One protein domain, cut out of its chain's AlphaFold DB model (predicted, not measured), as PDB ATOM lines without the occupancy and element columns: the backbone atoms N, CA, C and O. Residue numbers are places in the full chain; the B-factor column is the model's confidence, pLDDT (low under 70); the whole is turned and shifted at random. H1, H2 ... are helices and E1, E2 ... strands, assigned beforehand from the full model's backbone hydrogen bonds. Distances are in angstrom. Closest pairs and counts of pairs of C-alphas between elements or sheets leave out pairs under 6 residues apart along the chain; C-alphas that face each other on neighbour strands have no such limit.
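What this domain is: This is residues 37 to 118 of the 126 residues of an uncharacterized protein of Acidobacteria bacterium (UniProt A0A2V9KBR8). There is little regular structure: one helix, H1, runs beside a small ribbon of two parallel strands, E1 and E2, and loops make up the rest. The loop of residues 37 to 64 is gathered at one end, and residues 90 to 113 arch widely from E1 back to E2. The printed part has 82 residues, with 22 in named elements, in the order H1, E1, E2; the class is mixed. It is compact, with a radius of gyration of the C-alphas of 12.7 A and spans of 36 by 27 by 20 A.

How they stand to each other: H1, residues 65 to 77, has every O i to N i+4 pair within hydrogen-bond range. The closest C-alphas of H1 and E1, residues 85 to 89, are those of Ala 68 and Val 87, 7.3 A apart. E2, residues 114 to 117, and H1 are near each other, with 5 pairs of C-alphas within 10 A. E1 and E2 are parallel neighbours at 19 degrees; N 87 and O 115 are 2.8 A apart, within hydrogen-bond range.

Where its parts are: H1 begins at C-alpha 65 (-51.342, -37.311, -35.027) and is 18.6 A long. E1 is 13.1 A long. E2 ends at C-alpha 117 (-57.506, -46.844, -34.614).

The domain as a whole: The two C-alphas farthest apart, of Ala 56 and Arg 110, are 38.8 A apart. The printed part has no cut. The link from E1 to E2, 24 residues, is long. No printed residue is under 70 in pLDDT.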
ATOM      1  N   TYR A  37     -47.388 -45.846 -33.096       97.12
ATOM      2  CA  TYR A  37     -48.191 -45.548 -31.919       97.12
ATOM      3  C   TYR A  37     -48.223 -44.046 -31.666       97.12
ATOM      4  O   TYR A  37     -47.227 -43.344 -31.840       97.12
ATOM      5  N   VAL A  38     -49.373 -43.563 -31.204       97.31
ATOM      6  CA  VAL A  38     -49.572 -42.178 -30.774       97.31
ATOM      7  C   VAL A  38     -50.118 -42.192 -29.357       97.31
ATOM      8  O   VAL A  38     -51.057 -42.938 -29.069       97.31
ATOM      9  N   ALA A  39     -49.534 -41.394 -28.467       95.75
ATOM     10  CA  ALA A  39     -49.947 -41.309 -27.074       95.75
ATOM     11  C   ALA A  39     -49.783 -39.885 -26.517       95.75
ATOM     12  O   ALA A  39     -48.834 -39.195 -26.889       95.75
ATOM     13  N   PRO A  40     -50.632 -39.438 -25.571       95.19
ATOM     14  CA  PRO A  40     -50.489 -38.112 -24.959       95.19
ATOM     15  C   PRO A  40     -49.168 -37.917 -24.197       95.19
ATOM     16  O   PRO A  40     -48.683 -36.796 -24.092       95.19
ATOM     17  N   ASN A  41     -48.584 -39.003 -23.680       94.12
ATOM     18  CA  ASN A  41     -47.272 -39.030 -23.026       94.12
ATOM     19  C   ASN A  41     -46.112 -39.334 -23.999       94.12
ATOM     20  O   ASN A  41     -45.031 -39.717 -23.559       94.12
ATOM     21  N   GLY A  42     -46.360 -39.237 -25.308       96.44
ATOM     22  CA  GLY A  42     -45.370 -39.453 -26.358       96.44
ATOM     23  C   GLY A  42     -44.457 -38.253 -26.612       96.44
ATOM     24  O   GLY A  42     -44.617 -37.178 -26.024       96.44
ATOM     25  N   ASN A  43     -43.540 -38.425 -27.564       97.88
ATOM     26  CA  ASN A  43     -42.651 -37.379 -28.064       97.88
ATOM     27  C   ASN A  43     -42.492 -37.507 -29.589       97.88
ATOM     28  O   ASN A  43     -42.250 -38.592 -30.107       97.88
ATOM     29  N   ASP A  44     -42.617 -36.399 -30.320       97.62
ATOM     30  CA  ASP A  44     -42.551 -36.396 -31.790       97.62
ATOM     31  C   ASP A  44     -41.128 -36.587 -32.347       97.62
ATOM     32  O   ASP A  44     -40.961 -36.849 -33.543       97.62
ATOM     33  N   SER A  45     -40.112 -36.504 -31.482       98.06
ATOM     34  CA  SER A  45     -38.723 -36.853 -31.802       98.06
ATOM     35  C   SER A  45     -38.417 -38.351 -31.688       98.06
ATOM     36  O   SER A  45     -37.336 -38.766 -32.094       98.06
ATOM     37  N   TRP A  46     -39.324 -39.163 -31.137       98.31
ATOM     38  CA  TRP A  46     -39.140 -40.615 -31.030       98.31
ATOM     39  C   TRP A  46     -39.449 -41.336 -32.347       98.31
ATOM     40  O   TRP A  46     -39.908 -40.722 -33.311       98.31
ATOM     41  N   SER A  47     -39.184 -42.644 -32.407       97.75
ATOM     42  CA  SER A  47     -39.449 -43.464 -33.595       97.75
ATOM     43  C   SER A  47     -40.941 -43.692 -33.834       97.75
ATOM     44  O   SER A  47     -41.358 -43.933 -34.967       97.75
ATOM     45  N   GLY A  48     -41.748 -43.644 -32.769       97.38
ATOM     46  CA  GLY A  48     -43.168 -43.972 -32.808       97.38
ATOM     47  C   GLY A  48     -43.455 -45.469 -32.907       97.38
ATOM     48  O   GLY A  48     -44.621 -45.839 -32.980       97.38
ATOM     49  N   THR A  49     -42.439 -46.338 -32.914       96.31
ATOM     50  CA  THR A  49     -42.601 -47.792 -33.126       96.31
ATOM     51  C   THR A  49     -42.896 -48.565 -31.839       96.31
ATOM     52  O   THR A  49     -43.375 -49.698 -31.882       96.31
ATOM     53  N   LEU A  50     -42.670 -47.943 -30.680       95.81
ATOM     54  CA  LEU A  50     -42.930 -48.538 -29.374       95.81
ATOM     55  C   LEU A  50     -44.272 -48.065 -28.807       95.81
ATOM     56  O   LEU A  50     -44.596 -46.878 -28.807       95.81
ATOM     57  N   ALA A  51     -45.038 -49.003 -28.249       94.06
ATOM     58  CA  ALA A  51     -46.351 -48.724 -27.662       94.06
ATOM     59  C   ALA A  51     -46.296 -47.872 -26.379       94.06
ATOM     60  O   ALA A  51     -47.310 -47.294 -25.975       94.06
ATOM     61  N   ALA A  52     -45.134 -47.825 -25.728       94.44
ATOM     62  CA  ALA A  52     -44.854 -47.062 -24.519       94.44
ATOM     63  C   ALA A  52     -43.413 -46.524 -24.572       94.44
ATOM     64  O   ALA A  52     -42.592 -47.100 -25.291       94.44
ATOM     65  N   PRO A  53     -43.098 -45.451 -23.824       96.94
ATOM     66  CA  PRO A  53     -41.722 -45.006 -23.656       96.94
ATOM     67  C   PRO A  53     -40.826 -46.152 -23.177       96.94
ATOM     68  O   PRO A  53     -41.223 -46.930 -22.306       96.94
ATOM     69  N   ASN A  54     -39.626 -46.262 -23.739       96.69
ATOM     70  CA  ASN A  54     -38.645 -47.232 -23.270       96.69
ATOM     71  C   ASN A  54     -38.044 -46.807 -21.915       96.69
ATOM     72  O   ASN A  54     -38.180 -45.663 -21.483       96.69
ATOM     73  N   GLY A  55     -37.343 -47.726 -21.242       96.06
ATOM     74  CA  GLY A  55     -36.750 -47.457 -19.924       96.06
ATOM     75  C   GLY A  55     -35.700 -46.337 -19.917       96.06
ATOM     76  O   GLY A  55     -35.457 -45.741 -18.874       96.06
ATOM     77  N   ALA A  56     -35.111 -46.027 -21.075       95.62
ATOM     78  CA  ALA A  56     -34.151 -44.938 -21.242       95.62
ATOM     79  C   ALA A  56     -34.814 -43.571 -21.513       95.62
ATOM     80  O   ALA A  56     -34.128 -42.553 -21.508       95.62
ATOM     81  N   GLY A  57     -36.126 -43.531 -21.779       95.12
ATOM     82  CA  GLY A  57     -36.857 -42.305 -22.108       95.12
ATOM     83  C   GLY A  57     -36.445 -41.649 -23.432       95.12
ATOM     84  O   GLY A  57     -36.720 -40.467 -23.637       95.12
ATOM     85  N   ASN A  58     -35.776 -42.380 -24.326       97.38
ATOM     86  CA  ASN A  58     -35.276 -41.858 -25.603       97.38
ATOM     87  C   ASN A  58     -36.010 -42.421 -26.827       97.38
ATOM     88  O   ASN A  58     -35.727 -41.996 -27.945       97.38
ATOM     89  N   ASP A  59     -36.960 -43.332 -26.620       98.00
ATOM     90  CA  ASP A  59     -37.854 -43.813 -27.664       98.00
ATOM     91  C   ASP A  59     -39.229 -44.178 -27.091       98.00
ATOM     92  O   ASP A  59     -39.379 -44.383 -25.885       98.00
ATOM     93  N   GLY A  60     -40.243 -44.252 -27.950       97.19
ATOM     94  CA  GLY A  60     -41.634 -44.390 -27.541       97.19
ATOM     95  C   GLY A  60     -42.629 -44.000 -28.639       97.19
ATOM     96  O   GLY A  60     -42.253 -43.865 -29.805       97.19
ATOM     97  N   PRO A  61     -43.904 -43.784 -28.275       98.00
ATOM     98  CA  PRO A  61     -44.944 -43.346 -29.201       98.00
ATOM     99  C   PRO A  61     -44.779 -41.873 -29.600       98.00
ATOM    100  O   PRO A  61     -44.277 -41.056 -28.825       98.00
ATOM    101  N   PHE A  62     -45.301 -41.494 -30.767       98.38
ATOM    102  CA  PHE A  62     -45.434 -40.082 -31.131       98.38
ATOM    103  C   PHE A  62     -46.404 -39.361 -30.193       98.38
ATOM    104  O   PHE A  62     -47.336 -39.966 -29.654       98.38
ATOM    105  N   ARG A  63     -46.230 -38.046 -30.034       96.56
ATOM    106  CA  ARG A  63     -47.169 -37.221 -29.266       96.56
ATOM    107  C   ARG A  63     -48.357 -36.791 -30.114       96.56
ATOM    108  O   ARG A  63     -49.471 -36.674 -29.604       96.56
ATOM    109  N   THR A  64     -48.126 -36.517 -31.395       96.12
ATOM    110  CA  THR A  64     -49.123 -35.906 -32.275       96.12
ATOM    111  C   THR A  64     -49.537 -36.809 -33.430       96.12
ATOM    112  O   THR A  64     -48.760 -37.583 -33.987       96.12
ATOM    113  N   LEU A  65     -50.801 -36.657 -33.836       95.69
ATOM    114  CA  LEU A  65     -51.342 -37.311 -35.027       95.69
ATOM    115  C   LEU A  65     -50.684 -36.794 -36.316       95.69
ATOM    116  O   LEU A  65     -50.484 -37.569 -37.246       95.69
ATOM    117  N   GLY A  66     -50.302 -35.512 -36.357       96.25
ATOM    118  CA  GLY A  66     -49.575 -34.933 -37.491       96.25
ATOM    119  C   GLY A  66     -48.231 -35.625 -37.718       96.25
ATOM    120  O   GLY A  66     -47.957 -36.079 -38.824       96.25
ATOM    121  N   ARG A  67     -47.446 -35.825 -36.651       97.19
ATOM    122  CA  ARG A  67     -46.172 -36.548 -36.739       97.19
ATOM    123  C   ARG A  67     -46.342 -37.989 -37.217       97.19
ATOM    124  O   ARG A  67     -45.519 -38.464 -38.001       97.19
ATOM    125  N   ALA A  68     -47.397 -38.668 -36.764       97.00
ATOM    126  CA  ALA A  68     -47.716 -40.023 -37.201       97.00
ATOM    127  C   ALA A  68     -48.062 -40.076 -38.694       97.00
ATOM    128  O   ALA A  68     -47.537 -40.925 -39.409       97.00
ATOM    129  N   ARG A  69     -48.875 -39.135 -39.188       96.69
ATOM    130  CA  ARG A  69     -49.159 -38.985 -40.623       96.69
ATOM    131  C   ARG A  69     -47.871 -38.794 -41.422       96.69
ATOM    132  O   ARG A  69     -47.646 -39.493 -42.407       96.69
ATOM    133  N   ASP A  70     -46.993 -37.906 -40.968       96.31
ATOM    134  CA  ASP A  70     -45.723 -37.641 -41.645       96.31
ATOM    135  C   ASP A  70     -44.809 -38.883 -41.649       96.31
ATOM    136  O   ASP A  70     -44.130 -39.148 -42.641       96.31
ATOM    137  N   ALA A  71     -44.844 -39.705 -40.592       95.81
ATOM    138  CA  ALA A  71     -44.144 -40.992 -40.553       95.81
ATOM    139  C   ALA A  71     -44.697 -41.995 -41.579       95.81
ATOM    140  O   ALA A  71     -43.923 -42.667 -42.258       95.81
ATOM    141  N   VAL A  72     -46.023 -42.065 -41.745       94.62
ATOM    142  CA  VAL A  72     -46.658 -42.913 -42.768       94.62
ATOM    143  C   VAL A  72     -46.255 -42.467 -44.175       94.62
ATOM    144  O   VAL A  72     -45.920 -43.302 -45.014       94.62
ATOM    145  N   ARG A  73     -46.219 -41.155 -44.436       95.00
ATOM    146  CA  ARG A  73     -45.751 -40.603 -45.719       95.00
ATOM    147  C   ARG A  73     -44.290 -40.953 -45.991       95.00
ATOM    148  O   ARG A  73     -43.964 -41.375 -47.098       95.00
ATOM    149  N   ALA A  74     -43.428 -40.830 -44.981       93.69
ATOM    150  CA  ALA A  74     -42.024 -41.216 -45.088       93.69
ATOM    151  C   ALA A  74     -41.880 -42.713 -45.411       93.69
ATOM    152  O   ALA A  74     -41.181 -43.066 -46.358       93.69
ATOM    153  N   LEU A  75     -42.617 -43.574 -44.703       90.62
ATOM    154  CA  LEU A  75     -42.638 -45.019 -44.942       90.62
ATOM    155  C   LEU A  75     -43.064 -45.355 -46.381       90.62
ATOM    156  O   LEU A  75     -42.430 -46.184 -47.031       90.62
ATOM    157  N   LYS A  76     -44.068 -44.652 -46.922       87.19
ATOM    158  CA  LYS A  76     -44.466 -44.784 -48.335       87.19
ATOM    159  C   LYS A  76     -43.370 -44.349 -49.300       87.19
ATOM    160  O   LYS A  76     -43.094 -45.058 -50.262       87.19
ATOM    161  N   SER A  77     -42.739 -43.201 -49.052       88.31
ATOM    162  CA  SER A  77     -41.687 -42.671 -49.932       88.31
ATOM    163  C   SER A  77     -40.450 -43.572 -50.009       88.31
ATOM    164  O   SER A  77     -39.747 -43.567 -51.013       88.31
ATOM    165  N   GLN A  78     -40.213 -44.374 -48.969       87.31
ATOM    166  CA  GLN A  78     -39.099 -45.317 -48.880       87.31
ATOM    167  C   GLN A  78     -39.402 -46.676 -49.529       87.31
ATOM    168  O   GLN A  78     -38.554 -47.561 -49.504       87.31
ATOM    169  N   GLY A  79     -40.604 -46.872 -50.081       78.75
ATOM    170  CA  GLY A  79     -41.011 -48.148 -50.675       78.75
ATOM    171  C   GLY A  79     -41.318 -49.253 -49.658       78.75
ATOM    172  O   GLY A  79     -41.700 -50.342 -50.061       78.75
ATOM    173  N   ALA A  80     -41.248 -48.975 -48.351       72.56
ATOM    174  CA  ALA A  80     -41.523 -49.932 -47.272       72.56
ATOM    175  C   ALA A  80     -43.032 -50.163 -47.025       72.56
ATOM    176  O   ALA A  80     -43.458 -50.572 -45.944       72.56
ATOM    177  N   PHE A  81     -43.865 -49.864 -48.022       74.56
ATOM    178  CA  PHE A  81     -45.317 -49.990 -47.975       74.56
ATOM    179  C   PHE A  81     -45.742 -51.334 -48.582       74.56
ATOM    180  O   PHE A  81     -46.350 -51.388 -49.646       74.56
ATOM    181  N   GLU A  82     -45.368 -52.426 -47.915       73.94
ATOM    182  CA  GLU A  82     -45.578 -53.806 -48.389       73.94
ATOM    183  C   GLU A  82     -46.919 -54.413 -47.930       73.94
ATOM    184  O   GLU A  82     -47.223 -55.571 -48.209       73.94
ATOM    185  N   GLY A  83     -47.741 -53.645 -47.211       85.44
ATOM    186  CA  GLY A  83     -48.997 -54.122 -46.645       85.44
ATOM    187  C   GLY A  83     -49.782 -53.037 -45.904       85.44
ATOM    188  O   GLY A  83     -49.431 -51.855 -45.963       85.44
ATOM    189  N   PRO A  84     -50.873 -53.407 -45.211       90.19
ATOM    190  CA  PRO A  84     -51.674 -52.456 -44.455       90.19
ATOM    191  C   PRO A  84     -50.850 -51.805 -43.340       90.19
ATOM    192  O   PRO A  84     -50.153 -52.477 -42.582       90.19
ATOM    193  N   VAL A  85     -50.985 -50.489 -43.204       92.56
ATOM    194  CA  VAL A  85     -50.325 -49.708 -42.158       92.56
ATOM    195  C   VAL A  85     -51.329 -49.392 -41.064       92.56
ATOM    196  O   VAL A  85     -52.380 -48.800 -41.311       92.56
ATOM    197  N   THR A  86     -50.997 -49.758 -39.830       94.12
ATOM    198  CA  THR A  86     -51.796 -49.419 -38.652       94.12
ATOM    199  C   THR A  86     -51.079 -48.378 -37.801       94.12
ATOM    200  O   THR A  86     -49.947 -48.590 -37.365       94.12
ATOM    201  N   VAL A  87     -51.783 -47.289 -37.500       96.00
ATOM    202  CA  VAL A  87     -51.421 -46.297 -36.487       96.00
ATOM    203  C   VAL A  87     -52.345 -46.485 -35.284       96.00
ATOM    204  O   VAL A  87     -53.560 -46.291 -35.376       96.00
ATOM    205  N   ALA A  88     -51.781 -46.892 -34.148       95.88
ATOM    206  CA  ALA A  88     -52.525 -47.145 -32.922       95.88
ATOM    207  C   ALA A  88     -52.562 -45.907 -32.015       95.88
ATOM    208  O   ALA A  88     -51.535 -45.430 -31.537       95.88
ATOM    209  N   LEU A  89     -53.766 -45.421 -31.725       95.38
ATOM    210  CA  LEU A  89     -54.009 -44.312 -30.810       95.38
ATOM    211  C   LEU A  89     -54.222 -44.868 -29.403       95.38
ATOM    212  O   LEU A  89     -55.164 -45.626 -29.158       95.38
ATOM    213  N   ARG A  90     -53.364 -44.481 -28.460       94.25
ATOM    214  CA  ARG A  90     -53.543 -44.804 -27.040       94.25
ATOM    215  C   ARG A  90     -54.711 -44.002 -26.459       94.25
ATOM    216  O   ARG A  90     -55.135 -42.989 -27.016       94.25
ATOM    217  N   GLY A  91     -55.254 -44.460 -25.336       90.12
ATOM    218  CA  GLY A  91     -56.309 -43.729 -24.636       90.12
ATOM    219  C   GLY A  91     -55.833 -42.341 -24.200       90.12
ATOM    220  O   GLY A  91     -54.715 -42.193 -23.710       90.12
ATOM    221  N   GLY A  92     -56.679 -41.328 -24.381       89.75
ATOM    222  CA  GLY A  92     -56.388 -39.963 -23.957       89.75
ATOM    223  C   GLY A  92     -57.034 -38.904 -24.841       89.75
ATOM    224  O   GLY A  92     -57.785 -39.215 -25.764       89.75
ATOM    225  N   LYS A  93     -56.738 -37.640 -24.531       91.06
ATOM    226  CA  LYS A  93     -57.171 -36.477 -25.312       91.06
ATOM    227  C   LYS A  93     -56.005 -35.975 -26.158       91.06
ATOM    228  O   LYS A  93     -54.911 -35.777 -25.634       91.06
ATOM    229  N   TYR A  94     -56.262 -35.745 -27.441       90.62
ATOM    230  CA  TYR A  94     -55.286 -35.232 -28.398       90.62
ATOM    231  C   TYR A  94     -55.702 -33.828 -28.814       90.62
ATOM    232  O   TYR A  94     -56.699 -33.653 -29.511       90.62
ATOM    233  N   PHE A  95     -54.957 -32.826 -28.354       88.69
ATOM    234  CA  PHE A  95     -55.216 -31.438 -28.714       88.69
ATOM    235  C   PHE A  95     -54.545 -31.120 -30.046       88.69
ATOM    236  O   PHE A  95     -53.344 -31.331 -30.217       88.69
ATOM    237  N   LEU A  96     -55.335 -30.615 -30.986       89.12
ATOM    238  CA  LEU A  96     -54.850 -30.158 -32.277       89.12
ATOM    239  C   LEU A  96     -54.576 -28.661 -32.187       89.12
ATOM    240  O   LEU A  96     -55.486 -27.890 -31.893       89.12
ATOM    241  N   LYS A  97     -53.324 -28.264 -32.422       86.12
ATOM    242  CA  LYS A  97     -52.966 -26.846 -32.576       86.12
ATOM    243  C   LYS A  97     -53.517 -26.257 -33.881       86.12
ATOM    244  O   LYS A  97     -53.903 -25.101 -33.909       86.12
ATOM    245  N   ASP A  98     -53.589 -27.095 -34.912       88.25
ATOM    246  CA  ASP A  98     -53.998 -26.780 -36.275       88.25
ATOM    247  C   ASP A  98     -54.763 -27.981 -36.849       88.25
ATOM    248  O   ASP A  98     -54.600 -29.117 -36.383       88.25
ATOM    249  N   THR A  99     -55.563 -27.754 -37.891       92.44
ATOM    250  CA  THR A  99     -56.247 -28.832 -38.614       92.44
ATOM    251  C   THR A  99     -55.239 -29.814 -39.215       92.44
ATOM    252  O   THR A  99     -54.273 -29.421 -39.869       92.44
ATOM    253  N   ILE A 100     -55.488 -31.114 -39.038       92.75
ATOM    254  CA  ILE A 100     -54.729 -32.164 -39.722       92.75
ATOM    255  C   ILE A 100     -55.408 -32.459 -41.053       92.75
ATOM    256  O   ILE A 100     -56.494 -33.034 -41.093       92.75
ATOM    257  N   THR A 101     -54.746 -32.083 -42.140       93.50
ATOM    258  CA  THR A 101     -55.206 -32.369 -43.501       93.50
ATOM    259  C   THR A 101     -54.680 -33.721 -43.966       93.50
ATOM    260  O   THR A 101     -53.482 -33.991 -43.847       93.50
ATOM    261  N   PHE A 102     -55.567 -34.548 -44.511       92.88
ATOM    262  CA  PHE A 102     -55.209 -35.786 -45.196       92.88
ATOM    263  C   PHE A 102     -55.331 -35.576 -46.705       92.88
ATOM    264  O   PHE A 102     -56.361 -35.099 -47.180       92.88
ATOM    265  N   GLY A 103     -54.264 -35.892 -47.433       91.81
ATOM    266  CA  GLY A 103     -54.164 -35.753 -48.883       91.81
ATOM    267  C   GLY A 103     -54.075 -37.101 -49.595       91.81
ATOM    268  O   GLY A 103     -54.168 -38.173 -48.992       91.81
ATOM    269  N   THR A 104     -53.846 -37.055 -50.905       90.56
ATOM    270  CA  THR A 104     -53.615 -38.245 -51.742       90.56
ATOM    271  C   THR A 104     -52.457 -39.109 -51.236       90.56
ATOM    272  O   THR A 104     -52.504 -40.336 -51.301       90.56
ATOM    273  N   GLU A 105     -51.436 -38.487 -50.656       88.81
ATOM    274  CA  GLU A 105     -50.279 -39.148 -50.063       88.81
ATOM    275  C   GLU A 105     -50.628 -40.019 -48.846       88.81
ATOM    276  O   GLU A 105     -49.913 -40.982 -48.571       88.81
ATOM    277  N   ASP A 106     -51.748 -39.761 -48.172       90.50
ATOM    278  CA  ASP A 106     -52.198 -40.516 -46.995       90.50
ATOM    279  C   ASP A 106     -53.174 -41.645 -47.343       90.50
ATOM    280  O   ASP A 106     -53.646 -42.364 -46.463       90.50
ATOM    281  N   SER A 107     -53.490 -41.804 -48.629       86.69
ATOM    282  CA  SER A 107     -54.366 -42.870 -49.102       86.69
ATOM    283  C   SER A 107     -53.619 -44.199 -49.167       86.69
ATOM    284  O   SER A 107     -52.469 -44.268 -49.615       86.69
ATOM    285  N   GLY A 108     -54.277 -45.263 -48.715       83.81
ATOM    286  CA  GLY A 108     -53.840 -46.638 -48.938       83.81
ATOM    287  C   GLY A 108     -54.364 -47.190 -50.266       83.81
ATOM    288  O   GLY A 108     -55.283 -46.626 -50.859       83.81
ATOM    289  N   ALA A 109     -53.805 -48.312 -50.715       81.00
ATOM    290  CA  ALA A 109     -54.387 -49.115 -51.791       81.00
ATOM    291  C   ALA A 109     -55.405 -50.117 -51.217       81.00
ATOM    292  O   ALA A 109     -55.474 -50.307 -50.001       81.00
ATOM    293  N   ARG A 110     -56.174 -50.792 -52.085       77.31
ATOM    294  CA  ARG A 110     -57.162 -51.807 -51.670       77.31
ATOM    295  C   ARG A 110     -56.553 -52.862 -50.739       77.31
ATOM    296  O   ARG A 110     -57.149 -53.166 -49.712       77.31
ATOM    297  N   ASP A 111     -55.345 -53.315 -51.062       80.94
ATOM    298  CA  ASP A 111     -54.621 -54.356 -50.322       80.94
ATOM    299  C   ASP A 111     -53.581 -53.782 -49.339       80.94
ATOM    300  O   ASP A 111     -52.806 -54.504 -48.717       80.94
ATOM    301  N   SER A 112     -53.540 -52.458 -49.178       85.75
ATOM    302  CA  SER A 112     -52.585 -51.765 -48.306       85.75
ATOM    303  C   SER A 112     -53.251 -50.538 -47.694       85.75
ATOM    304  O   SER A 112     -52.920 -49.390 -47.993       85.75
ATOM    305  N   GLN A 113     -54.272 -50.794 -46.877       91.00
ATOM    306  CA  GLN A 113     -55.042 -49.754 -46.202       91.00
ATOM    307  C   GLN A 113     -54.215 -49.068 -45.114       91.00
ATOM    308  O   GLN A 113     -53.434 -49.709 -44.414       91.00
ATOM    309  N   ILE A 114     -54.450 -47.773 -44.914       93.19
ATOM    310  CA  ILE A 114     -53.879 -47.010 -43.801       93.19
ATOM    311  C   ILE A 114     -54.983 -46.812 -42.767       93.19
ATOM    312  O   ILE A 114     -55.997 -46.178 -43.047       93.19
ATOM    313  N   THR A 115     -54.800 -47.380 -41.578       93.56
ATOM    314  CA  THR A 115     -55.807 -47.386 -40.512       93.56
ATOM    315  C   THR A 115     -55.301 -46.655 -39.280       93.56
ATOM    316  O   THR A 115     -54.315 -47.061 -38.672       93.56
ATOM    317  N   TYR A 116     -56.040 -45.634 -38.850       94.25
ATOM    318  CA  TYR A 116     -55.865 -44.974 -37.559       94.25
ATOM    319  C   TYR A 116     -56.930 -45.511 -36.602       94.25
ATOM    320  O   TYR A 116     -58.121 -45.311 -36.839       94.25
ATOM    321  N   LYS A 117     -56.539 -46.228 -35.542       93.62
ATOM    322  CA  LYS A 117     -57.506 -46.844 -34.614       93.62
ATOM    323  C   LYS A 117     -57.055 -46.817 -33.164       93.62
ATOM    324  O   LYS A 117     -55.867 -46.898 -32.873       93.62
ATOM    325  N   ASN A 118     -58.016 -46.797 -32.246       91.00
ATOM    326  CA  ASN A 118     -57.770 -47.141 -30.851       91.00
ATOM    327  C   ASN A 118     -58.039 -48.648 -30.654       91.00
ATOM    328  O   ASN A 118     -59.187 -49.068 -30.803       91.00
TER     329      ASN A 118